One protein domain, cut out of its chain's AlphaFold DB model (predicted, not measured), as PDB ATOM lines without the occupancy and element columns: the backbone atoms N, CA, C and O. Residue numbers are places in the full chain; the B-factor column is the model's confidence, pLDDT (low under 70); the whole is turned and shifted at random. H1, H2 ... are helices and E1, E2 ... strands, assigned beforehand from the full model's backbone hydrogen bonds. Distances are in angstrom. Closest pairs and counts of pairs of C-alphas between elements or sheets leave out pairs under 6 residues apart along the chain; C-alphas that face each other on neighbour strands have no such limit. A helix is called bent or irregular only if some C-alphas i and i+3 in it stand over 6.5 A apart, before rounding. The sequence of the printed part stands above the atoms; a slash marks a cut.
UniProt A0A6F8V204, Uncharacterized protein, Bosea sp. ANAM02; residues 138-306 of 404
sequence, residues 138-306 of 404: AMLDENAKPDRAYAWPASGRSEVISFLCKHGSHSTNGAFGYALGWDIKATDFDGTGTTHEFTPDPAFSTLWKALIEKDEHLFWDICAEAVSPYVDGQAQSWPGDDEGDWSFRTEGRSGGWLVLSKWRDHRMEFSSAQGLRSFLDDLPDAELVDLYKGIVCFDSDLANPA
ATOM      1  N   ALA A 138     159.423  16.856 286.824       92.94
ATOM      2  CA  ALA A 138     158.801  17.866 285.972       92.94
ATOM      3  C   ALA A 138     157.311  17.571 285.713       92.94
ATOM      4  O   ALA A 138     156.482  18.471 285.821       92.94
ATOM      5  N   MET A 139     156.955  16.307 285.445       95.00
ATOM      6  CA  MET A 139     155.556  15.895 285.282       95.00
ATOM      7  C   MET A 139     154.764  16.046 286.584       95.00
ATOM      8  O   MET A 139     153.608  16.457 286.550       95.00
ATOM      9  N   LEU A 140     155.362  15.718 287.734       94.75
ATOM     10  CA  LEU A 140     154.708  15.872 289.038       94.75
ATOM     11  C   LEU A 140     154.410  17.343 289.349       94.75
ATOM     12  O   LEU A 140     153.294  17.665 289.760       94.75
ATOM     13  N   ASP A 141     155.390  18.215 289.117       93.50
ATOM     14  CA  ASP A 141     155.279  19.652 289.358       93.50
ATOM     15  C   ASP A 141     154.225  20.291 288.446       93.50
ATOM     16  O   ASP A 141     153.404  21.083 288.908       93.50
ATOM     17  N   GLU A 142     154.207  19.922 287.164       93.00
ATOM     18  CA  GLU A 142     153.208  20.392 286.205       93.00
ATOM     19  C   GLU A 142     151.809  19.851 286.543       93.00
ATOM     20  O   GLU A 142     150.855  20.622 286.613       93.00
ATOM     21  N   ASN A 143     151.672  18.566 286.884       92.56
ATOM     22  CA  ASN A 143     150.379  17.966 287.231       92.56
ATOM     23  C   ASN A 143     149.742  18.572 288.500       92.56
ATOM     24  O   ASN A 143     148.520  18.493 288.678       92.56
ATOM     25  N   ALA A 144     150.558  19.164 289.380       92.38
ATOM     26  CA  ALA A 144     150.120  19.853 290.592       92.38
ATOM     27  C   ALA A 144     149.560  21.266 290.335       92.38
ATOM     28  O   ALA A 144     148.918  21.830 291.228       92.38
ATOM     29  N   LYS A 145     149.774  21.846 289.146       93.38
ATOM     30  CA  LYS A 145     149.267  23.181 288.802       93.38
ATOM     31  C   LYS A 145     147.750  23.152 288.547       93.38
ATOM     32  O   LYS A 145     147.259  22.222 287.902       93.38
ATOM     33  N   PRO A 146     146.987  24.159 289.015       91.38
ATOM     34  CA  PRO A 146     145.558  24.277 288.707       91.38
ATOM     35  C   PRO A 146     145.267  24.493 287.214       91.38
ATOM     36  O   PRO A 146     144.242  24.035 286.720       91.38
ATOM     37  N   ASP A 147     146.169  25.186 286.524       91.44
ATOM     38  CA  ASP A 147     146.126  25.592 285.115       91.44
ATOM     39  C   ASP A 147     147.120  24.801 284.249       91.44
ATOM     40  O   ASP A 147     147.602  25.295 283.234       91.44
ATOM     41  N   ARG A 148     147.451  23.577 284.678       92.00
ATOM     42  CA  ARG A 148     148.386  22.688 283.981       92.00
ATOM     43  C   ARG A 148     148.039  22.537 282.500       92.00
ATOM     44  O   ARG A 148     146.871  22.347 282.156       92.00
ATOM     45  N   ALA A 149     149.063  22.538 281.653       88.06
ATOM     46  CA  ALA A 149     148.907  22.295 280.222       88.06
ATOM     47  C   ALA A 149     148.514  20.834 279.949       88.06
ATOM     48  O   ALA A 149     147.633  20.566 279.139       88.06
ATOM     49  N   TYR A 150     149.120  19.900 280.688       93.69
ATOM     50  CA  TYR A 150     148.894  18.463 280.537       93.69
ATOM     51  C   TYR A 150     148.626  17.799 281.889       93.69
ATOM     52  O   TYR A 150     149.086  18.257 282.939       93.69
ATOM     53  N   ALA A 151     147.875  16.695 281.871       92.81
ATOM     54  CA  ALA A 151     147.561  15.907 283.058       92.81
ATOM     55  C   ALA A 151     148.057  14.468 282.895       92.81
ATOM     56  O   ALA A 151     147.640  13.770 281.975       92.81
ATOM     57  N   TRP A 152     148.882  13.997 283.834       94.44
ATOM     58  CA  TRP A 152     149.407  12.627 283.834       94.44
ATOM     59  C   TRP A 152     148.810  11.825 284.995       94.44
ATOM     60  O   TRP A 152     149.440  11.722 286.052       94.44
ATOM     61  N   PRO A 153     147.596  11.266 284.847       89.75
ATOM     62  CA  PRO A 153     146.895  10.593 285.938       89.75
ATOM     63  C   PRO A 153     147.536   9.262 286.359       89.75
ATOM     64  O   PRO A 153     147.465   8.917 287.534       89.75
ATOM     65  N   ALA A 154     148.166   8.528 285.437       94.12
ATOM     66  CA  ALA A 154     148.860   7.282 285.750       94.12
ATOM     67  C   ALA A 154     150.210   7.561 286.426       94.12
ATOM     68  O   ALA A 154     151.012   8.341 285.908       94.12
ATOM     69  N   SER A 155     150.444   6.922 287.574       94.38
ATOM     70  CA  SER A 155     151.615   7.149 288.428       94.38
ATOM     71  C   SER A 155     152.553   5.946 288.473       94.38
ATOM     72  O   SER A 155     153.763   6.104 288.345       94.38
ATOM     73  N   GLY A 156     152.007   4.738 288.615       96.06
ATOM     74  CA  GLY A 156     152.783   3.501 288.659       96.06
ATOM     75  C   GLY A 156     152.923   2.832 287.293       96.06
ATOM     76  O   GLY A 156     152.097   3.026 286.400       96.06
ATOM     77  N   ARG A 157     153.917   1.945 287.154       96.75
ATOM     78  CA  ARG A 157     154.181   1.178 285.921       96.75
ATOM     79  C   ARG A 157     152.930   0.526 285.330       96.75
ATOM     80  O   ARG A 157     152.628   0.727 284.159       96.75
ATOM     81  N   SER A 158     152.170  -0.217 286.136       95.75
ATOM     82  CA  SER A 158     150.964  -0.901 285.652       95.75
ATOM     83  C   SER A 158     149.883   0.065 285.167       95.75
ATOM     84  O   SER A 158     149.192  -0.231 284.195       95.75
ATOM     85  N   GLU A 159     149.749   1.225 285.813       95.56
ATOM     86  CA  GLU A 159     148.795   2.261 285.407       95.56
ATOM     87  C   GLU A 159     149.205   2.880 284.072       95.56
ATOM     88  O   GLU A 159     148.359   3.054 283.198       95.56
ATOM     89  N   VAL A 160     150.501   3.156 283.896       97.25
ATOM     90  CA  VAL A 160     151.058   3.723 282.661       97.25
ATOM     91  C   VAL A 160     150.913   2.745 281.495       97.25
ATOM     92  O   VAL A 160     150.409   3.114 280.437       97.25
ATOM     93  N   ILE A 161     151.267   1.471 281.691       97.25
ATOM     94  CA  ILE A 161     151.085   0.439 280.660       97.25
ATOM     95  C   ILE A 161     149.601   0.276 280.316       97.25
ATOM     96  O   ILE A 161     149.244   0.178 279.142       97.25
ATOM     97  N   SER A 162     148.722   0.285 281.324       95.25
ATOM     98  CA  SER A 162     147.272   0.263 281.123       95.25
ATOM     99  C   SER A 162     146.789   1.468 280.315       95.25
ATOM    100  O   SER A 162     145.985   1.289 279.403       95.25
ATOM    101  N   PHE A 163     147.276   2.674 280.610       95.06
ATOM    102  CA  PHE A 163     146.948   3.882 279.854       95.06
ATOM    103  C   PHE A 163     147.327   3.726 278.375       95.06
ATOM    104  O   PHE A 163     146.470   3.841 277.502       95.06
ATOM    105  N   LEU A 164     148.578   3.350 278.097       96.25
ATOM    106  CA  LEU A 164     149.087   3.175 276.734       96.25
ATOM    107  C   LEU A 164     148.370   2.050 275.972       96.25
ATOM    108  O   LEU A 164     148.087   2.185 274.786       96.25
ATOM    109  N   CYS A 165     148.013   0.953 276.645       92.94
ATOM    110  CA  CYS A 165     147.256  -0.147 276.036       92.94
ATOM    111  C   CYS A 165     145.788   0.199 275.736       92.94
ATOM    112  O   CYS A 165     145.154  -0.529 274.967       92.94
ATOM    113  N   LYS A 166     145.228   1.235 276.374       90.81
ATOM    114  CA  LYS A 166     143.863   1.731 276.127       90.81
ATOM    115  C   LYS A 166     143.793   2.781 275.024       90.81
ATOM    116  O   LYS A 166     142.692   3.056 274.551       90.81
ATOM    117  N   HIS A 167     144.922   3.386 274.669       92.88
ATOM    118  CA  HIS A 167     144.969   4.434 273.662       92.88
ATOM    119  C   HIS A 167     144.451   3.922 272.301       92.88
ATOM    120  O   HIS A 167     144.513   2.726 271.990       92.88
ATOM    121  N   GLY A 168     143.900   4.843 271.507       88.88
ATOM    122  CA  GLY A 168     143.350   4.556 270.186       88.88
ATOM    123  C   GLY A 168     144.384   3.908 269.268       88.88
ATOM    124  O   GLY A 168     145.567   4.226 269.294       88.88
ATOM    125  N   SER A 169     143.951   2.962 268.440       89.31
ATOM    126  CA  SER A 169     144.832   2.370 267.437       89.31
ATOM    127  C   SER A 169     144.157   2.307 266.083       89.31
ATOM    128  O   SER A 169     142.936   2.173 265.981       89.31
ATOM    129  N   HIS A 170     144.974   2.394 265.041       90.25
ATOM    130  CA  HIS A 170     144.528   2.329 263.661       90.25
ATOM    131  C   HIS A 170     145.272   1.219 262.917       90.25
ATOM    132  O   HIS A 170     146.479   1.025 263.089       90.25
ATOM    133  N   SER A 171     144.541   0.479 262.078       85.81
ATOM    134  CA  SER A 171     145.130  -0.535 261.201       85.81
ATOM    135  C   SER A 171     146.006   0.149 260.159       85.81
ATOM    136  O   SER A 171     145.547   1.037 259.444       85.81
ATOM    137  N   THR A 172     147.253  -0.278 260.023       83.25
ATOM    138  CA  THR A 172     148.149   0.278 259.008       83.25
ATOM    139  C   THR A 172     148.038  -0.523 257.711       83.25
ATOM    140  O   THR A 172     147.657  -1.695 257.714       83.25
ATOM    141  N   ASN A 173     148.344   0.105 256.571       68.88
ATOM    142  CA  ASN A 173     148.296  -0.561 255.261       68.88
ATOM    143  C   ASN A 173     149.423  -1.600 255.063       68.88
ATOM    144  O   ASN A 173     149.414  -2.360 254.092       68.88
ATOM    145  N   GLY A 174     150.399  -1.652 255.977       57.03
ATOM    146  CA  GLY A 174     151.416  -2.699 256.021       57.03
ATOM    147  C   GLY A 174     150.807  -4.018 256.488       57.03
ATOM    148  O   GLY A 174     150.012  -4.034 257.420       57.03
ATOM    149  N   ALA A 175     151.174  -5.126 255.837       52.38
ATOM    150  CA  ALA A 175     150.655  -6.466 256.110       52.38
ATOM    151  C   ALA A 175     150.537  -6.762 257.627       52.38
ATOM    152  O   ALA A 175     151.510  -7.145 258.272       52.38
ATOM    153  N   PHE A 176     149.315  -6.616 258.155       54.72
ATOM    154  CA  PHE A 176     148.851  -7.043 259.483       54.72
ATOM    155  C   PHE A 176     149.337  -6.252 260.715       54.72
ATOM    156  O   PHE A 176     149.351  -6.814 261.809       54.72
ATOM    157  N   GLY A 177     149.706  -4.974 260.576       75.44
ATOM    158  CA  GLY A 177     150.048  -4.113 261.717       75.44
ATOM    159  C   GLY A 177     148.910  -3.187 262.166       75.44
ATOM    160  O   GLY A 177     148.104  -2.734 261.355       75.44
ATOM    161  N   TYR A 178     148.866  -2.848 263.450       87.56
ATOM    162  CA  TYR A 178     148.195  -1.647 263.950       87.56
ATOM    163  C   TYR A 178     149.203  -0.792 264.727       87.56
ATOM    164  O   TYR A 178     150.183  -1.300 265.279       87.56
ATOM    165  N   ALA A 179     148.961   0.511 264.754       92.69
ATOM    166  CA  ALA A 179     149.780   1.494 265.452       92.69
ATOM    167  C   ALA A 179     148.897   2.352 266.360       92.69
ATOM    168  O   ALA A 179     147.687   2.442 266.131       92.69
ATOM    169  N   LEU A 180     149.501   2.977 267.372       95.44
ATOM    170  CA  LEU A 180     148.843   4.050 268.122       95.44
ATOM    171  C   LEU A 180     148.503   5.185 267.146       95.44
ATOM    172  O   LEU A 180     149.307   5.484 266.255       95.44
ATOM    173  N   GLY A 181     147.312   5.768 267.259       95.25
ATOM    174  CA  GLY A 181     146.860   6.737 266.271       95.25
ATOM    175  C   GLY A 181     145.682   7.600 266.700       95.25
ATOM    176  O   GLY A 181     144.839   7.193 267.499       95.25
ATOM    177  N   TRP A 182     145.615   8.772 266.077       96.00
ATOM    178  CA  TRP A 182     144.656   9.838 266.335       96.00
ATOM    179  C   TRP A 182     143.759  10.034 265.115       96.00
ATOM    180  O   TRP A 182     144.244  10.089 263.979       96.00
ATOM    181  N   ASP A 183     142.447  10.132 265.342       93.19
ATOM    182  CA  ASP A 183     141.515  10.555 264.297       93.19
ATOM    183  C   ASP A 183     141.650  12.069 264.134       93.19
ATOM    184  O   ASP A 183     141.254  12.836 265.007       93.19
ATOM    185  N   ILE A 184     142.236  12.485 263.017       93.50
ATOM    186  CA  ILE A 184     142.520  13.892 262.714       93.50
ATOM    187  C   ILE A 184     141.505  14.475 261.726       93.50
ATOM    188  O   ILE A 184     141.753  15.508 261.105       93.50
ATOM    189  N   LYS A 185     140.355  13.818 261.531       91.19
ATOM    190  CA  LYS A 185     139.299  14.359 260.673       91.19
ATOM    191  C   LYS A 185     138.660  15.578 261.329       91.19
ATOM    192  O   LYS A 185     137.957  15.468 262.328       91.19
ATOM    193  N   ALA A 186     138.842  16.732 260.701       88.94
ATOM    194  CA  ALA A 186     138.135  17.955 261.044       88.94
ATOM    195  C   ALA A 186     136.729  17.949 260.422       88.94
ATOM    196  O   ALA A 186     136.537  18.348 259.273       88.94
ATOM    197  N   THR A 187     135.739  17.467 261.173       83.81
ATOM    198  CA  THR A 187     134.319  17.666 260.842       83.81
ATOM    199  C   THR A 187     133.812  18.951 261.490       83.81
ATOM    200  O   THR A 187     134.237  19.280 262.593       83.81
ATOM    201  N   ASP A 188     132.886  19.649 260.831       84.69
ATOM    202  CA  ASP A 188     132.150  20.789 261.403       84.69
ATOM    203  C   ASP A 188     133.024  21.969 261.897       84.69
ATOM    204  O   ASP A 188     132.677  22.644 262.865       84.69
ATOM    205  N   PHE A 189     134.154  22.241 261.232       89.12
ATOM    206  CA  PHE A 189     135.026  23.378 261.560       89.12
ATOM    207  C   PHE A 189     134.458  24.727 261.074       89.12
ATOM    208  O   PHE A 189     133.723  24.796 260.085       89.12
ATOM    209  N   ASP A 190     134.847  25.821 261.738       88.81
ATOM    210  CA  ASP A 190     134.502  27.181 261.310       88.81
ATOM    211  C   ASP A 190     135.460  27.687 260.215       88.81
ATOM    212  O   ASP A 190     136.556  28.180 260.480       88.81
ATOM    213  N   GLY A 191     135.022  27.594 258.959       89.25
ATOM    214  CA  GLY A 191     135.755  28.125 257.806       89.25
ATOM    215  C   GLY A 191     135.700  29.652 257.662       89.25
ATOM    216  O   GLY A 191     136.341  30.209 256.771       89.25
ATOM    217  N   THR A 192     134.955  30.381 258.501       88.94
ATOM    218  CA  THR A 192     134.886  31.849 258.387       88.94
ATOM    219  C   THR A 192     136.218  32.523 258.703       88.94
ATOM    220  O   THR A 192     136.407  33.674 258.314       88.94
ATOM    221  N   GLY A 193     137.143  31.824 259.363       84.94
ATOM    222  CA  GLY A 193     138.436  32.368 259.760       84.94
ATOM    223  C   GLY A 193     138.337  33.366 260.914       84.94
ATOM    224  O   GLY A 193     139.214  34.206 261.049       84.94
ATOM    225  N   THR A 194     137.275  33.307 261.721       87.62
ATOM    226  CA  THR A 194     137.134  34.130 262.930       87.62
ATOM    227  C   THR A 194     137.737  33.398 264.125       87.62
ATOM    228  O   THR A 194     137.423  32.234 264.356       87.62
ATOM    229  N   THR A 195     138.561  34.076 264.925       83.38
ATOM    230  CA  THR A 195     139.070  33.540 266.198       83.38
ATOM    231  C   THR A 195     139.011  34.601 267.293       83.38
ATOM    232  O   THR A 195     138.632  35.747 267.065       83.38
ATOM    233  N   HIS A 196     139.383  34.230 268.518       79.81
ATOM    234  CA  HIS A 196     139.527  35.191 269.612       79.81
ATOM    235  C   HIS A 196     140.694  36.176 269.394       79.81
ATOM    236  O   HIS A 196     140.696  37.248 269.994       79.81
ATOM    237  N   GLU A 197     141.661  35.828 268.538       82.00
ATOM    238  CA  GLU A 197     142.849  36.642 268.235       82.00
ATOM    239  C   GLU A 197     142.680  37.483 266.965       82.00
ATOM    240  O   GLU A 197     143.323  38.522 266.823       82.00
ATOM    241  N   PHE A 198     141.803  37.061 266.050       86.25
ATOM    242  CA  PHE A 198     141.585  37.724 264.772       86.25
ATOM    243  C   PHE A 198     140.095  37.954 264.509       86.25
ATOM    244  O   PHE A 198     139.298  37.019 264.420       86.25
ATOM    245  N   THR A 199     139.730  39.231 264.357       90.44
ATOM    246  CA  THR A 199     138.400  39.654 263.906       90.44
ATOM    247  C   THR A 199     138.484  40.037 262.434       90.44
ATOM    248  O   THR A 199     139.125  41.045 262.124       90.44
ATOM    249  N   PRO A 200     137.846  39.276 261.535       92.06
ATOM    250  CA  PRO A 200     137.927  39.572 260.119       92.06
ATOM    251  C   PRO A 200     137.228  40.873 259.729       92.06
ATOM    252  O   PRO A 200     136.214  41.247 260.327       92.06
ATOM    253  N   ASP A 201     137.723  41.533 258.685       93.25
ATOM    254  CA  ASP A 201     137.092  42.739 258.159       93.25
ATOM    255  C   ASP A 201     135.787  42.375 257.414       93.25
ATOM    256  O   ASP A 201     135.794  41.557 256.477       93.25
ATOM    257  N   PRO A 202     134.635  42.957 257.801       93.69
ATOM    258  CA  PRO A 202     133.358  42.676 257.157       93.69
ATOM    259  C   PRO A 202     133.373  42.903 255.641       93.69
ATOM    260  O   PRO A 202     132.719  42.136 254.934       93.69
ATOM    261  N   ALA A 203     134.148  43.873 255.142       94.25
ATOM    262  CA  ALA A 203     134.195  44.219 253.719       94.25
ATOM    263  C   ALA A 203     134.731  43.086 252.827       94.25
ATOM    264  O   ALA A 203     134.369  43.008 251.658       94.25
ATOM    265  N   PHE A 204     135.550  42.180 253.370       95.94
ATOM    266  CA  PHE A 204     136.086  41.038 252.621       95.94
ATOM    267  C   PHE A 204     135.333  39.732 252.882       95.94
ATOM    268  O   PHE A 204     135.697  38.690 252.339       95.94
ATOM    269  N   SER A 205     134.275  39.743 253.697       95.19
ATOM    270  CA  SER A 205     133.621  38.505 254.139       95.19
ATOM    271  C   SER A 205     132.961  37.730 253.001       95.19
ATOM    272  O   SER A 205     133.046  36.502 252.970       95.19
ATOM    273  N   THR A 206     132.329  38.419 252.051       95.81
ATOM    274  CA  THR A 206     131.726  37.765 250.882       95.81
ATOM    275  C   THR A 206     132.795  37.260 249.918       95.81
ATOM    276  O   THR A 206     132.672  36.151 249.402       95.81
ATOM    277  N   LEU A 207     133.889  38.014 249.744       95.88
ATOM    278  CA  LEU A 207     135.024  37.598 248.916       95.88
ATOM    279  C   LEU A 207     135.711  36.359 249.497       95.88
ATOM    280  O   LEU A 207     136.016  35.423 248.763       95.88
ATOM    281  N   TRP A 208     135.897  36.318 250.816       96.25
ATOM    282  CA  TRP A 208     136.439  35.163 251.524       96.25
ATOM    283  C   TRP A 208     135.561  33.921 251.358       96.25
ATOM    284  O   TRP A 208     136.066  32.860 251.003       96.25
ATOM    285  N   LYS A 209     134.242  34.049 251.547       95.19
ATOM    286  CA  LYS A 209     133.304  32.936 251.329       95.19
ATOM    287  C   LYS A 209     133.376  32.410 249.898       95.19
ATOM    288  O   LYS A 209     133.490  31.205 249.704       95.19
ATOM    289  N   ALA A 210     133.373  33.309 248.915       95.06
ATOM    290  CA  ALA A 210     133.511  32.924 247.519       95.06
ATOM    291  C   ALA A 210     134.861  32.243 247.244       95.06
ATOM    292  O   ALA A 210     134.904  31.251 246.526       95.06
ATOM    293  N   LEU A 211     135.952  32.713 247.859       94.19
ATOM    294  CA  LEU A 211     137.258  32.064 247.758       94.19
ATOM    295  C   LEU A 211     137.204  30.632 248.293       94.19
ATOM    296  O   LEU A 211     137.655  29.732 247.598       94.19
ATOM    297  N   ILE A 212     136.611  30.400 249.464       93.81
ATOM    298  CA  ILE A 212     136.465  29.048 250.030       93.81
ATOM    299  C   ILE A 212     135.663  28.134 249.101       93.81
ATOM    300  O   ILE A 212     136.008  26.968 248.937       93.81
ATOM    301  N   GLU A 213     134.590  28.646 248.499       92.06
ATOM    302  CA  GLU A 213     133.740  27.866 247.595       92.06
ATOM    303  C   GLU A 213     134.422  27.527 246.263       92.06
ATOM    304  O   GLU A 213     134.051  26.542 245.620       92.06
ATOM    305  N   LYS A 214     135.372  28.353 245.815       91.94
ATOM    306  CA  LYS A 214     136.030  28.225 244.505       91.94
ATOM    307  C   LYS A 214     137.415  27.589 244.578       91.94
ATOM    308  O   LYS A 214     137.841  26.985 243.597       91.94
ATOM    309  N   ASP A 215     138.113  27.727 245.699       91.44
ATOM    310  CA  ASP A 215     139.437  27.156 245.920       91.44
ATOM    311  C   ASP A 215     139.317  25.757 246.535       91.44
ATOM    312  O   ASP A 215     139.289  25.574 247.754       91.44
ATOM    313  N   GLU A 216     139.260  24.746 245.665       87.62
ATOM    314  CA  GLU A 216     139.175  23.336 246.065       87.62
ATOM    315  C   GLU A 216     140.423  22.844 246.827       87.62
ATOM    316  O   GLU A 216     140.370  21.791 247.470       87.62
ATOM    317  N   HIS A 217     141.541  23.579 246.768       92.75
ATOM    318  CA  HIS A 217     142.806  23.198 247.399       92.75
ATOM    319  C   HIS A 217     142.987  23.795 248.792       92.75
ATOM    320  O   HIS A 217     143.616  23.148 249.627       92.75
ATOM    321  N   LEU A 218     142.389  24.957 249.078       92.31
ATOM    322  CA  LEU A 218     142.560  25.672 250.349       92.31
ATOM    323  C   LEU A 218     142.378  24.770 251.576       92.31
ATOM    324  O   LEU A 218     143.194  24.800 252.495       92.31
ATOM    325  N   PHE A 219     141.319  23.958 251.585       91.75
ATOM    326  CA  PHE A 219     141.056  23.029 252.683       91.75
ATOM    327  C   PHE A 219     142.200  22.023 252.865       91.75
ATOM    328  O   PHE A 219     142.696  21.832 253.973       91.75
ATOM    329  N   TRP A 220     142.636  21.394 251.772       90.81
ATOM    330  CA  TRP A 220     143.675  20.367 251.810       90.81
ATOM    331  C   TRP A 220     145.043  20.938 252.171       90.81
ATOM    332  O   TRP A 220     145.777  20.287 252.910       90.81
ATOM    333  N   ASP A 221     145.353  22.150 251.714       93.81
ATOM    334  CA  ASP A 221     146.584  22.856 252.068       93.81
ATOM    335  C   ASP A 221     146.623  23.167 253.568       93.81
ATOM    336  O   ASP A 221     147.615  22.875 254.232       93.81
ATOM    337  N   ILE A 222     145.518  23.672 254.132       94.50
ATOM    338  CA  ILE A 222     145.410  23.936 255.574       94.50
ATOM    339  C   ILE A 222     145.532  22.637 256.378       94.50
ATOM    340  O   ILE A 222     146.243  22.595 257.381       94.50
ATOM    341  N   CYS A 223     144.876  21.558 255.944       92.62
ATOM    342  CA  CYS A 223     145.017  20.259 256.599       92.62
ATOM    343  C   CYS A 223     146.453  19.724 256.525       92.62
ATOM    344  O   CYS A 223     146.929  19.157 257.506       92.62
ATOM    345  N   ALA A 224     147.143  19.897 255.395       91.94
ATOM    346  CA  ALA A 224     148.534  19.481 255.233       91.94
ATOM    347  C   ALA A 224     149.474  20.271 256.156       91.94
ATOM    348  O   ALA A 224     150.340  19.674 256.791       91.94
ATOM    349  N   GLU A 225     149.267  21.583 256.287       92.94
ATOM    350  CA  GLU A 225     150.016  22.443 257.214       92.94
ATOM    351  C   GLU A 225     149.766  22.069 258.676       92.94
ATOM    352  O   GLU A 225     150.708  21.989 259.459       92.94
ATOM    353  N   ALA A 226     148.519  21.767 259.045       92.50
ATOM    354  CA  ALA A 226     148.171  21.380 260.410       92.50
ATOM    355  C   ALA A 226     148.888  20.099 260.872       92.50
ATOM    356  O   ALA A 226     149.210  19.958 262.051       92.50
ATOM    357  N   VAL A 227     149.148  19.159 259.955       93.31
ATOM    358  CA  VAL A 227     149.827  17.895 260.278       93.31
ATOM    359  C   VAL A 227     151.333  17.929 260.027       93.31
ATOM    360  O   VAL A 227     152.028  17.026 260.501       93.31
ATOM    361  N   SER A 228     151.843  18.937 259.308       93.81
ATOM    362  CA  SER A 228     153.246  19.010 258.884       93.81
ATOM    363  C   SER A 228     154.238  18.851 260.041       93.81
ATOM    364  O   SER A 228     155.146  18.030 259.900       93.81
ATOM    365  N   PRO A 229     154.044  19.469 261.232       92.88
ATOM    366  CA  PRO A 229     155.001  19.320 262.329       92.88
ATOM    367  C   PRO A 229     155.200  17.857 262.751       92.88
ATOM    368  O   PRO A 229     156.307  17.435 263.082       92.88
ATOM    369  N   TYR A 230     154.143  17.045 262.685       94.44
ATOM    370  CA  TYR A 230     154.186  15.634 263.064       94.44
ATOM    371  C   TYR A 230     154.836  14.757 261.995       94.44
ATOM    372  O   TYR A 230     155.635  13.873 262.313       94.44
ATOM    373  N   VAL A 231     154.497  14.975 260.724       92.75
ATOM    374  CA  VAL A 231     155.020  14.150 259.623       92.75
ATOM    375  C   VAL A 231     156.454  14.518 259.241       92.75
ATOM    376  O   VAL A 231     157.202  13.644 258.804       92.75
ATOM    377  N   ASP A 232     156.864  15.762 259.488       92.56
ATOM    378  CA  ASP A 232     158.211  16.265 259.199       92.56
ATOM    379  C   ASP A 232     159.205  16.005 260.349       92.56
ATOM    380  O   ASP A 232     160.373  16.383 260.261       92.56
ATOM    381  N   GLY A 233     158.764  15.336 261.424       88.25
ATOM    382  CA  GLY A 233     159.608  14.966 262.567       88.25
ATOM    383  C   GLY A 233     159.942  16.123 263.514       88.25
ATOM    384  O   GLY A 233     160.877  16.011 264.302       88.25
ATOM    385  N   GLN A 234     159.182  17.218 263.439       92.69
ATOM    386  CA  GLN A 234     159.325  18.406 264.289       92.69
ATOM    387  C   GLN A 234     158.456  18.338 265.550       92.69
ATOM    388  O   GLN A 234     158.552  19.203 266.417       92.69
ATOM    389  N   ALA A 235     157.581  17.333 265.656       92.31
ATOM    390  CA  ALA A 235     156.755  17.128 266.832       92.31
ATOM    391  C   ALA A 235     157.621  16.828 268.056       92.31
ATOM    392  O   ALA A 235     158.525  15.990 268.021       92.31
ATOM    393  N   GLN A 236     157.284  17.503 269.147       93.69
ATOM    394  CA  GLN A 236     157.919  17.362 270.444       93.69
ATOM    395  C   GLN A 236     156.830  17.162 271.495       93.69
ATOM    396  O   GLN A 236     155.735  17.715 271.376       93.69
ATOM    397  N   SER A 237     157.136  16.403 272.538       93.50
ATOM    398  CA  SER A 237     156.325  16.401 273.750       93.50
ATOM    399  C   SER A 237     156.818  17.480 274.704       93.50
ATOM    400  O   SER A 237     157.978  17.890 274.664       93.50
ATOM    401  N   TRP A 238     155.963  17.940 275.614       92.06
ATOM    402  CA  TRP A 238     156.408  18.848 276.667       92.06
ATOM    403  C   TRP A 238     157.564  18.221 277.481       92.06
ATOM    404  O   TRP A 238     157.500  17.032 277.811       92.06
ATOM    405  N   PRO A 239     158.626  18.968 277.842       89.19
ATOM    406  CA  PRO A 239     158.832  20.408 277.652       89.19
ATOM    407  C   PRO A 239     159.558  20.807 276.348       89.19
ATOM    408  O   PRO A 239     159.998  21.951 276.250       89.19
ATOM    409  N   GLY A 240     159.701  19.906 275.374       86.94
ATOM    410  CA  GLY A 240     160.311  20.187 274.068       86.94
ATOM    411  C   GLY A 240     161.726  19.632 273.885       86.94
ATOM    412  O   GLY A 240     162.539  20.242 273.194       86.94
ATOM    413  N   ASP A 241     162.074  18.534 274.560       88.81
ATOM    414  CA  ASP A 241     163.435  17.974 274.598       88.81
ATOM    415  C   ASP A 241     163.639  16.705 273.750       88.81
ATOM    416  O   ASP A 241     164.703  16.088 273.816       88.81
ATOM    417  N   ASP A 242     162.648  16.332 272.940       92.50
ATOM    418  CA  ASP A 242     162.570  15.060 272.211       92.50
ATOM    419  C   ASP A 242     162.232  15.228 270.713       92.50
ATOM    420  O   ASP A 242     161.614  14.363 270.089       92.50
ATOM    421  N   GLU A 243     162.653  16.342 270.109       92.19
ATOM    422  CA  GLU A 243     162.525  16.545 268.660       92.19
ATOM    423  C   GLU A 243     163.245  15.444 267.879       92.19
ATOM    424  O   GLU A 243     164.386  15.087 268.179       92.19
ATOM    425  N   GLY A 244     162.589  14.916 266.847       91.75
ATOM    426  CA  GLY A 244     163.128  13.833 266.028       91.75
ATOM    427  C   GLY A 244     163.022  12.436 266.652       91.75
ATOM    428  O   GLY A 244     163.220  11.455 265.930       91.75
ATOM    429  N   ASP A 245     162.645  12.309 267.932       95.38
ATOM    430  CA  ASP A 245     162.340  11.001 268.530       95.38
ATOM    431  C   ASP A 245     161.024  10.436 267.982       95.38
ATOM    432  O   ASP A 245     160.834   9.221 267.963       95.38
ATOM    433  N   TRP A 246     160.117  11.288 267.509       96.31
ATOM    434  CA  TRP A 246     158.793  10.894 267.041       96.31
ATOM    435  C   TRP A 246     158.717  10.913 265.519       96.31
ATOM    436  O   TRP A 246     159.124  11.873 264.868       96.31
ATOM    437  N   SER A 247     158.162   9.861 264.918       94.69
ATOM    438  CA  SER A 247     157.825   9.884 263.492       94.69
ATOM    439  C   SER A 247     156.395   9.434 263.267       94.69
ATOM    440  O   SER A 247     156.025   8.285 263.547       94.69
ATOM    441  N   PHE A 248     155.609  10.326 262.681       95.50
ATOM    442  CA  PHE A 248     154.225  10.073 262.326       95.50
ATOM    443  C   PHE A 248     154.062   9.932 260.819       95.50
ATOM    444  O   PHE A 248     154.905  10.350 260.027       95.50
ATOM    445  N   ARG A 249     152.944   9.340 260.413       92.75
ATOM    446  CA  ARG A 249     152.474   9.394 259.029       92.75
ATOM    447  C   ARG A 249     150.958   9.418 258.992       92.75
ATOM    448  O   ARG A 249     150.307   9.013 259.957       92.75
ATOM    449  N   THR A 250     150.406   9.830 257.862       92.81
ATOM    450  CA  THR A 250     148.967   9.766 257.627       92.81
ATOM    451  C   THR A 250     148.563   8.402 257.062       92.81
ATOM    452  O   THR A 250     149.263   7.809 256.240       92.81
ATOM    453  N   GLU A 251     147.436   7.869 257.528       89.75
ATOM    454  CA  GLU A 251     146.856   6.593 257.095       89.75
ATOM    455  C   GLU A 251     145.340   6.723 256.871       89.75
ATOM    456  O   GLU A 251     144.692   7.706 257.239       89.75
ATOM    457  N   GLY A 252     144.758   5.687 256.262       81.19
ATOM    458  CA  GLY A 252     143.327   5.613 255.972       81.19
ATOM    459  C   GLY A 252     142.920   6.320 254.677       81.19
ATOM    460  O   GLY A 252     143.705   6.998 254.012       81.19
ATOM    461  N   ARG A 253     141.656   6.129 254.275       70.94
ATOM    462  CA  ARG A 253     141.103   6.766 253.071       70.94
ATOM    463  C   ARG A 253     141.137   8.287 253.259       70.94
ATOM    464  O   ARG A 253     140.563   8.788 254.220       70.94
ATOM    465  N   SER A 254     141.821   8.983 252.349       71.38
ATOM    466  CA  SER A 254     142.056  10.437 252.390       71.38
ATOM    467  C   SER A 254     142.945  10.945 253.538       71.38
ATOM    468  O   SER A 254     142.928  12.136 253.812       71.38
ATOM    469  N   GLY A 255     143.720  10.077 254.206       77.94
ATOM    470  CA  GLY A 255     144.698  10.507 255.219       77.94
ATOM    471  C   GLY A 255     144.101  10.984 256.549       77.94
ATOM    472  O   GLY A 255     144.747  11.734 257.265       77.94
ATOM    473  N   GLY A 256     142.877  10.566 256.888       89.12
ATOM    474  CA  GLY A 256     142.160  11.031 258.084       89.12
ATOM    475  C   GLY A 256     142.650  10.476 259.429       89.12
ATOM    476  O   GLY A 256     141.975  10.679 260.433       89.12
ATOM    477  N   TRP A 257     143.764   9.748 259.461       93.25
ATOM    478  CA  TRP A 257     144.389   9.262 260.691       93.25
ATOM    479  C   TRP A 257     145.857   9.648 260.723       93.25
ATOM    480  O   TRP A 257     146.560   9.420 259.740       93.25
ATOM    481  N   LEU A 258     146.328  10.144 261.863       95.31
ATOM    482  CA  LEU A 258     147.750  10.288 262.149       95.31
ATOM    483  C   LEU A 258     148.182   9.081 262.979       95.31
ATOM    484  O   LEU A 258     147.588   8.812 264.019       95.31
ATOM    485  N   VAL A 259     149.182   8.328 262.526       95.00
ATOM    486  CA  VAL A 259     149.670   7.145 263.251       95.00
ATOM    487  C   VAL A 259     151.122   7.313 263.656       95.00
ATOM    488  O   VAL A 259     151.945   7.793 262.872       95.00
ATOM    489  N   LEU A 260     151.450   6.875 264.871       95.88
ATOM    490  CA  LEU A 260     152.824   6.815 265.348       95.88
ATOM    491  C   LEU A 260     153.524   5.626 264.686       95.88
ATOM    492  O   LEU A 260     153.220   4.469 264.963       95.88
ATOM    493  N   SER A 261     154.467   5.908 263.794       93.06
ATOM    494  CA  SER A 261     155.170   4.878 263.022       93.06
ATOM    495  C   SER A 261     156.474   4.425 263.671       93.06
ATOM    496  O   SER A 261     156.850   3.250 263.583       93.06
ATOM    497  N   LYS A 262     157.154   5.355 264.340       94.44
ATOM    498  CA  LYS A 262     158.449   5.154 264.978       94.44
ATOM    499  C   LYS A 262     158.551   6.059 266.203       94.44
ATOM    500  O   LYS A 262     158.083   7.194 266.167       94.44
ATOM    501  N   TRP A 263     159.162   5.535 267.255       96.50
ATOM    502  CA  TRP A 263     159.553   6.283 268.442       96.50
ATOM    503  C   TRP A 263     160.974   5.870 268.827       96.50
ATOM    504  O   TRP A 263     161.219   4.688 269.081       96.50
ATOM    505  N   ARG A 264     161.920   6.815 268.807       94.69
ATOM    506  CA  ARG A 264     163.367   6.554 268.905       94.69
ATOM    507  C   ARG A 264     163.765   5.457 267.924       94.69
ATOM    508  O   ARG A 264     163.389   5.526 266.764       94.69
ATOM    509  N   ASP A 265     164.451   4.403 268.349       92.69
ATOM    510  CA  ASP A 265     164.825   3.284 267.476       92.69
ATOM    511  C   ASP A 265     163.751   2.182 267.372       92.69
ATOM    512  O   ASP A 265     163.979   1.141 266.747       92.69
ATOM    513  N   HIS A 266     162.559   2.401 267.933       94.69
ATOM    514  CA  HIS A 266     161.476   1.421 267.944       94.69
ATOM    515  C   HIS A 266     160.473   1.657 266.820       94.69
ATOM    516  O   HIS A 266     159.936   2.749 266.634       94.69
ATOM    517  N   ARG A 267     160.156   0.585 266.090       93.38
ATOM    518  CA  ARG A 267     158.990   0.555 265.203       93.38
ATOM    519  C   ARG A 267     157.728   0.438 266.052       93.38
ATOM    520  O   ARG A 267     157.599  -0.515 266.814       93.38
ATOM    521  N   MET A 268     156.779   1.347 265.849       94.31
ATOM    522  CA  MET A 268     155.550   1.452 266.648       94.31
ATOM    523  C   MET A 268     154.343   0.788 265.970       94.31
ATOM    524  O   MET A 268     153.204   1.225 266.095       94.31
ATOM    525  N   GLU A 269     154.604  -0.306 265.252       92.69
ATOM    526  CA  GLU A 269     153.586  -1.129 264.603       92.69
ATOM    527  C   GLU A 269     153.616  -2.541 265.169       92.69
ATOM    528  O   GLU A 269     154.653  -3.211 265.165       92.69
ATOM    529  N   PHE A 270     152.454  -3.016 265.595       91.12
ATOM    530  CA  PHE A 270     152.305  -4.269 266.315       91.12
ATOM    531  C   PHE A 270     151.294  -5.167 265.608       91.12
ATOM    532  O   PHE A 270     150.318  -4.698 265.033       91.12
ATOM    533  N   SER A 271     151.516  -6.479 265.651       87.25
ATOM    534  CA  SER A 271     150.640  -7.462 264.998       87.25
ATOM    535  C   SER A 271     149.452  -7.903 265.855       87.25
ATOM    536  O   SER A 271     148.481  -8.455 265.345       87.25
ATOM    537  N   SER A 272     149.522  -7.708 267.172       85.25
ATOM    538  CA  SER A 272     148.440  -8.033 268.115       85.25
ATOM    539  C   SER A 272     148.565  -7.190 269.373       85.25
ATOM    540  O   SER A 272     149.692  -6.919 269.774       85.25
ATOM    541  N   ALA A 273     147.448  -6.842 270.029       84.06
ATOM    542  CA  ALA A 273     147.429  -6.029 271.257       84.06
ATOM    543  C   ALA A 273     148.381  -6.556 272.353       84.06
ATOM    544  O   ALA A 273     148.888  -5.793 273.174       84.06
ATOM    545  N   GLN A 274     148.656  -7.863 272.335       86.69
ATOM    546  CA  GLN A 274     149.662  -8.513 273.168       86.69
ATOM    547  C   GLN A 274     151.102  -8.116 272.806       86.69
ATOM    548  O   GLN A 274     151.919  -7.944 273.698       86.69
ATOM    549  N   GLY A 275     151.420  -7.943 271.524       90.69
ATOM    550  CA  GLY A 275     152.712  -7.444 271.052       90.69
ATOM    551  C   GLY A 275     153.021  -6.026 271.536       90.69
ATOM    552  O   GLY A 275     154.132  -5.792 272.000       90.69
ATOM    553  N   LEU A 276     152.037  -5.114 271.513       92.88
ATOM    554  CA  LEU A 276     152.188  -3.790 272.144       92.88
ATOM    555  C   LEU A 276     152.458  -3.944 273.642       92.88
ATOM    556  O   LEU A 276     153.389  -3.348 274.169       92.88
ATOM    557  N   ARG A 277     151.667  -4.775 274.328       93.00
ATOM    558  CA  ARG A 277     151.833  -4.994 275.764       93.00
ATOM    559  C   ARG A 277     153.221  -5.533 276.116       93.00
ATOM    560  O   ARG A 277     153.854  -4.991 277.010       93.00
ATOM    561  N   SER A 278     153.695  -6.554 275.407       94.50
ATOM    562  CA  SER A 278     155.025  -7.130 275.620       94.50
ATOM    563  C   SER A 278     156.131  -6.102 275.393       94.50
ATOM    564  O   SER A 278     157.032  -6.007 276.213       94.50
ATOM    565  N   PHE A 279     156.017  -5.272 274.352       96.31
ATOM    566  CA  PHE A 279     156.939  -4.156 274.145       96.31
ATOM    567  C   PHE A 279     156.967  -3.202 275.349       96.31
ATOM    568  O   PHE A 279     158.039  -2.894 275.854       96.31
ATOM    569  N   LEU A 280     155.801  -2.788 275.856       97.38
ATOM    570  CA  LEU A 280     155.711  -1.894 277.016       97.38
ATOM    571  C   LEU A 280     156.239  -2.534 278.310       97.38
ATOM    572  O   LEU A 280     156.869  -1.852 279.116       97.38
ATOM    573  N   ASP A 281     155.993  -3.832 278.511       96.81
ATOM    574  CA  ASP A 281     156.498  -4.585 279.665       96.81
ATOM    575  C   ASP A 281     158.034  -4.701 279.650       96.81
ATOM    576  O   ASP A 281     158.632  -4.762 280.728       96.81
ATOM    577  N   ASP A 282     158.664  -4.676 278.472       97.44
ATOM    578  CA  ASP A 282     160.119  -4.768 278.305       97.44
ATOM    579  C   ASP A 282     160.839  -3.412 278.462       97.44
ATOM    580  O   ASP A 282     162.041  -3.385 278.741       97.44
ATOM    581  N   LEU A 283     160.129  -2.282 278.329       98.12
ATOM    582  CA  LEU A 283     160.725  -0.947 278.466       98.12
ATOM    583  C   LEU A 283     161.155  -0.651 279.914       98.12
ATOM    584  O   LEU A 283     160.359  -0.848 280.841       98.12
ATOM    585  N   PRO A 284     162.354  -0.084 280.146       97.38
ATOM    586  CA  PRO A 284     162.707   0.510 281.435       97.38
ATOM    587  C   PRO A 284     161.695   1.584 281.860       97.38
ATOM    588  O   PRO A 284     161.116   2.256 281.012       97.38
ATOM    589  N   ASP A 285     161.511   1.794 283.169       97.94
ATOM    590  CA  ASP A 285     160.535   2.774 283.680       97.94
ATOM    591  C   ASP A 285     160.740   4.182 283.099       97.94
ATOM    592  O   ASP A 285     159.763   4.840 282.759       97.94
ATOM    593  N   ALA A 286     161.990   4.622 282.921       96.31
ATOM    594  CA  ALA A 286     162.296   5.922 282.321       96.31
ATOM    595  C   ALA A 286     161.784   6.032 280.872       96.31
ATOM    596  O   ALA A 286     161.097   6.986 280.528       96.31
ATOM    597  N   GLU A 287     162.052   5.023 280.041       97.25
ATOM    598  CA  GLU A 287     161.597   4.993 278.647       97.25
ATOM    599  C   GLU A 287     160.075   4.855 278.544       97.25
ATOM    600  O   GLU A 287     159.436   5.523 277.734       97.25
ATOM    601  N   LEU A 288     159.473   4.030 279.401       97.88
ATOM    602  CA  LEU A 288     158.024   3.891 279.479       97.88
ATOM    603  C   LEU A 288     157.350   5.232 279.824       97.88
ATOM    604  O   LEU A 288     156.304   5.563 279.262       97.88
ATOM    605  N   VAL A 289     157.948   5.997 280.739       97.06
ATOM    606  CA  VAL A 289     157.467   7.322 281.149       97.06
ATOM    607  C   VAL A 289     157.641   8.349 280.038       97.06
ATOM    608  O   VAL A 289     156.727   9.142 279.833       97.06
ATOM    609  N   ASP A 290     158.740   8.307 279.288       96.62
ATOM    610  CA  ASP A 290     158.946   9.178 278.125       96.62
ATOM    611  C   ASP A 290     157.894   8.925 277.038       96.62
ATOM    612  O   ASP A 290     157.281   9.868 276.532       96.62
ATOM    613  N   LEU A 291     157.624   7.653 276.721       97.69
ATOM    614  CA  LEU A 291     156.575   7.297 275.767       97.69
ATOM    615  C   LEU A 291     155.206   7.781 276.260       97.69
ATOM    616  O   LEU A 291     154.461   8.418 275.520       97.69
ATOM    617  N   TYR A 292     154.886   7.521 277.527       97.94
ATOM    618  CA  TYR A 292     153.649   7.979 278.159       97.94
ATOM    619  C   TYR A 292     153.490   9.500 278.138       97.94
ATOM    620  O   TYR A 292     152.410   9.992 277.812       97.94
ATOM    621  N   LYS A 293     154.561  10.240 278.436       96.62
ATOM    622  CA  LYS A 293     154.602  11.702 278.373       96.62
ATOM    623  C   LYS A 293     154.206  12.187 276.982       96.62
ATOM    624  O   LYS A 293     153.300  13.013 276.886       96.62
ATOM    625  N   GLY A 294     154.820  11.635 275.935       96.62
ATOM    626  CA  GLY A 294     154.507  12.001 274.556       96.62
ATOM    627  C   GLY A 294     153.081  11.669 274.150       96.62
ATOM    628  O   GLY A 294     152.380  12.553 273.671       96.62
ATOM    629  N   ILE A 295     152.601  10.450 274.422       97.44
ATOM    630  CA  ILE A 295     151.218  10.071 274.092       97.44
ATOM    631  C   ILE A 295     150.205  10.990 274.788       97.44
ATOM    632  O   ILE A 295     149.265  11.431 274.139       97.44
ATOM    633  N   VAL A 296     150.414  11.354 276.059       97.06
ATOM    634  CA  VAL A 296     149.535  12.316 276.755       97.06
ATOM    635  C   VAL A 296     149.575  13.706 276.116       97.06
ATOM    636  O   VAL A 296     148.527  14.343 276.015       97.06
ATOM    637  N   CYS A 297     150.750  14.184 275.693       96.44
ATOM    638  CA  CYS A 297     150.851  15.480 275.019       96.44
ATOM    639  C   CYS A 297     150.080  15.458 273.696       96.44
ATOM    640  O   CYS A 297     149.183  16.269 273.496       96.44
ATOM    641  N   PHE A 298     150.334  14.458 272.850       96.69
ATOM    642  CA  PHE A 298     149.676  14.345 271.550       96.69
ATOM    643  C   PHE A 298     148.174  14.062 271.659       96.69
ATOM    644  O   PHE A 298     147.413  14.574 270.846       96.69
ATOM    645  N   ASP A 299     147.721  13.326 272.682       96.25
ATOM    646  CA  ASP A 299     146.293  13.172 272.990       96.25
ATOM    647  C   ASP A 299     145.615  14.518 273.257       96.25
ATOM    648  O   ASP A 299     144.469  14.706 272.856       96.25
ATOM    649  N   SER A 300     146.308  15.447 273.919       94.44
ATOM    650  CA  SER A 300     145.800  16.792 274.192       94.44
ATOM    651  C   SER A 300     145.873  17.690 272.955       94.44
ATOM    652  O   SER A 300     144.880  18.324 272.602       94.44
ATOM    653  N   ASP A 301     147.017  17.712 272.268       93.94
ATOM    654  CA  ASP A 301     147.265  18.599 271.123       93.94
ATOM    655  C   ASP A 301     146.389  18.250 269.912       93.94
ATOM    656  O   ASP A 301     145.950  19.130 269.172       93.94
ATOM    657  N   LEU A 302     146.094  16.959 269.720       94.25
ATOM    658  CA  LEU A 302     145.298  16.448 268.603       94.25
ATOM    659  C   LEU A 302     143.823  16.221 268.969       94.25
ATOM    660  O   LEU A 302     143.073  15.686 268.153       94.25
ATOM    661  N   ALA A 303     143.385  16.615 270.171       93.06
ATOM    662  CA  ALA A 303     142.022  16.363 270.648       93.06
ATOM    663  C   ALA A 303     140.939  17.053 269.800       93.06
ATOM    664  O   ALA A 303     139.831  16.529 269.674       93.06
ATOM    665  N   ASN A 304     141.247  18.226 269.232       92.50
ATOM    666  CA  ASN A 304     140.281  19.086 268.546       92.50
ATOM    667  C   ASN A 304     140.765  19.460 267.132       92.50
ATOM    668  O   ASN A 304     141.101  20.618 266.880       92.50
ATOM    669  N   PRO A 305     140.778  18.516 266.170       93.44
ATOM    670  CA  PRO A 305     141.261  18.790 264.814       93.44
ATOM    671  C   PRO A 305     140.461  19.893 264.101       93.44
ATOM    672  O   PRO A 305     141.012  20.617 263.275       93.44
ATOM    673  N   ALA A 306     139.173  20.054 264.430       92.56
ATOM    674  CA  ALA A 306     138.335  21.125 263.893       92.56
ATOM    675  C   ALA A 306     138.830  22.525 264.300       92.56
ATOM    676  O   ALA A 306     138.854  23.420 263.457       92.56
TER     677      ALA A 306
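This is residues 138 to 306 of the 404 residues of an uncharacterized protein of Bosea sp. ANAM02 (UniProt A0A6F8V204). A small, strongly twisted four-stranded sheet lies between a cluster of three helices, H2, H5 and H6, and a long arm in which H4 leads away from edge strand E3 to the distant H3. H1 sits at another extremity, before a long link to H2, and residues 194 to 199 and 213 to 218 stick out along the arm. The 169 printed residues include six named helices and four strands, in the order H1 H2 E1 E2 H3 H4 E3 E4 H5 H6; the class is mixed, and the antiparallel sheet runs E1 E2 E4 E3. The whole is only just loose, close to compact, with a radius of gyration of the C-alphas of 18.7 A, and only just flat, spanning 60 by 44 by 25 A.

The strands are E1, residues 169 to 171, E2, 178 to 183, E4, 257 to 263 and 17.3 A long, and E3, 246 to 251 and 16.1 A long. H4 covers residues 218 to 231, 19.3 A, and H3 residues 202 to 214, 19.4 A. H2 covers residues 157 to 166, H5 273 to 282, and H6 285 to 301, 24.2 A. H1, residues 138 to 143, begins at C-alpha 138 (158.801, 17.866, 285.972); H6 ends at C-alpha 301 (147.265, 18.599, 271.123).

E1 and E2 form a hairpin, with N 170 and O 179 2.9 A apart. E2 and E4 are antiparallel at 133 degrees, with N 182 and O 258 2.9 A apart. E3 and E4 form a hairpin, with N 251 and O 257 2.8 A apart. E2, H3 H4 and E3 make a split strand-helix-strand unit, two strands of one sheet joined through helices, with E4 between them in the sheet, and its crossover is right-handed. H4 is on the sheet at a height of 6.9 A, over none of the strands; its closest C-alphas to E3 are those of Val 231 and Phe 248, 5.0 A. H5 and H6 only graze the sheet. H2 touches H6 at a steep tilt of 39 degrees, closest at C-alphas 160 and 292, 6.7 A. H2 touches H5 at a shallow tilt of 27 degrees, opposite ways, closest at C-alphas 161 and 280, 6.3 A. H3 and H4 are irregular: C-alphas 203 and 206 are 7.5 A apart, and C-alphas 226 and 229 are 7.4 A apart. Every O i to N i+4 pair is within hydrogen-bond range in H1, H2, H5 and H6, against 7 of 9 in H3 and 8 of 10 in H4.

The C-alphas farthest apart, those of Ala 203 and Asp 282, are 60.6 A apart. The printed part has no cut. The links H1 to H2, E2 to H3 and H4 to E3 are long. Mean pLDDT of the printed part is 91.5; residues 173 to 176 are under 70.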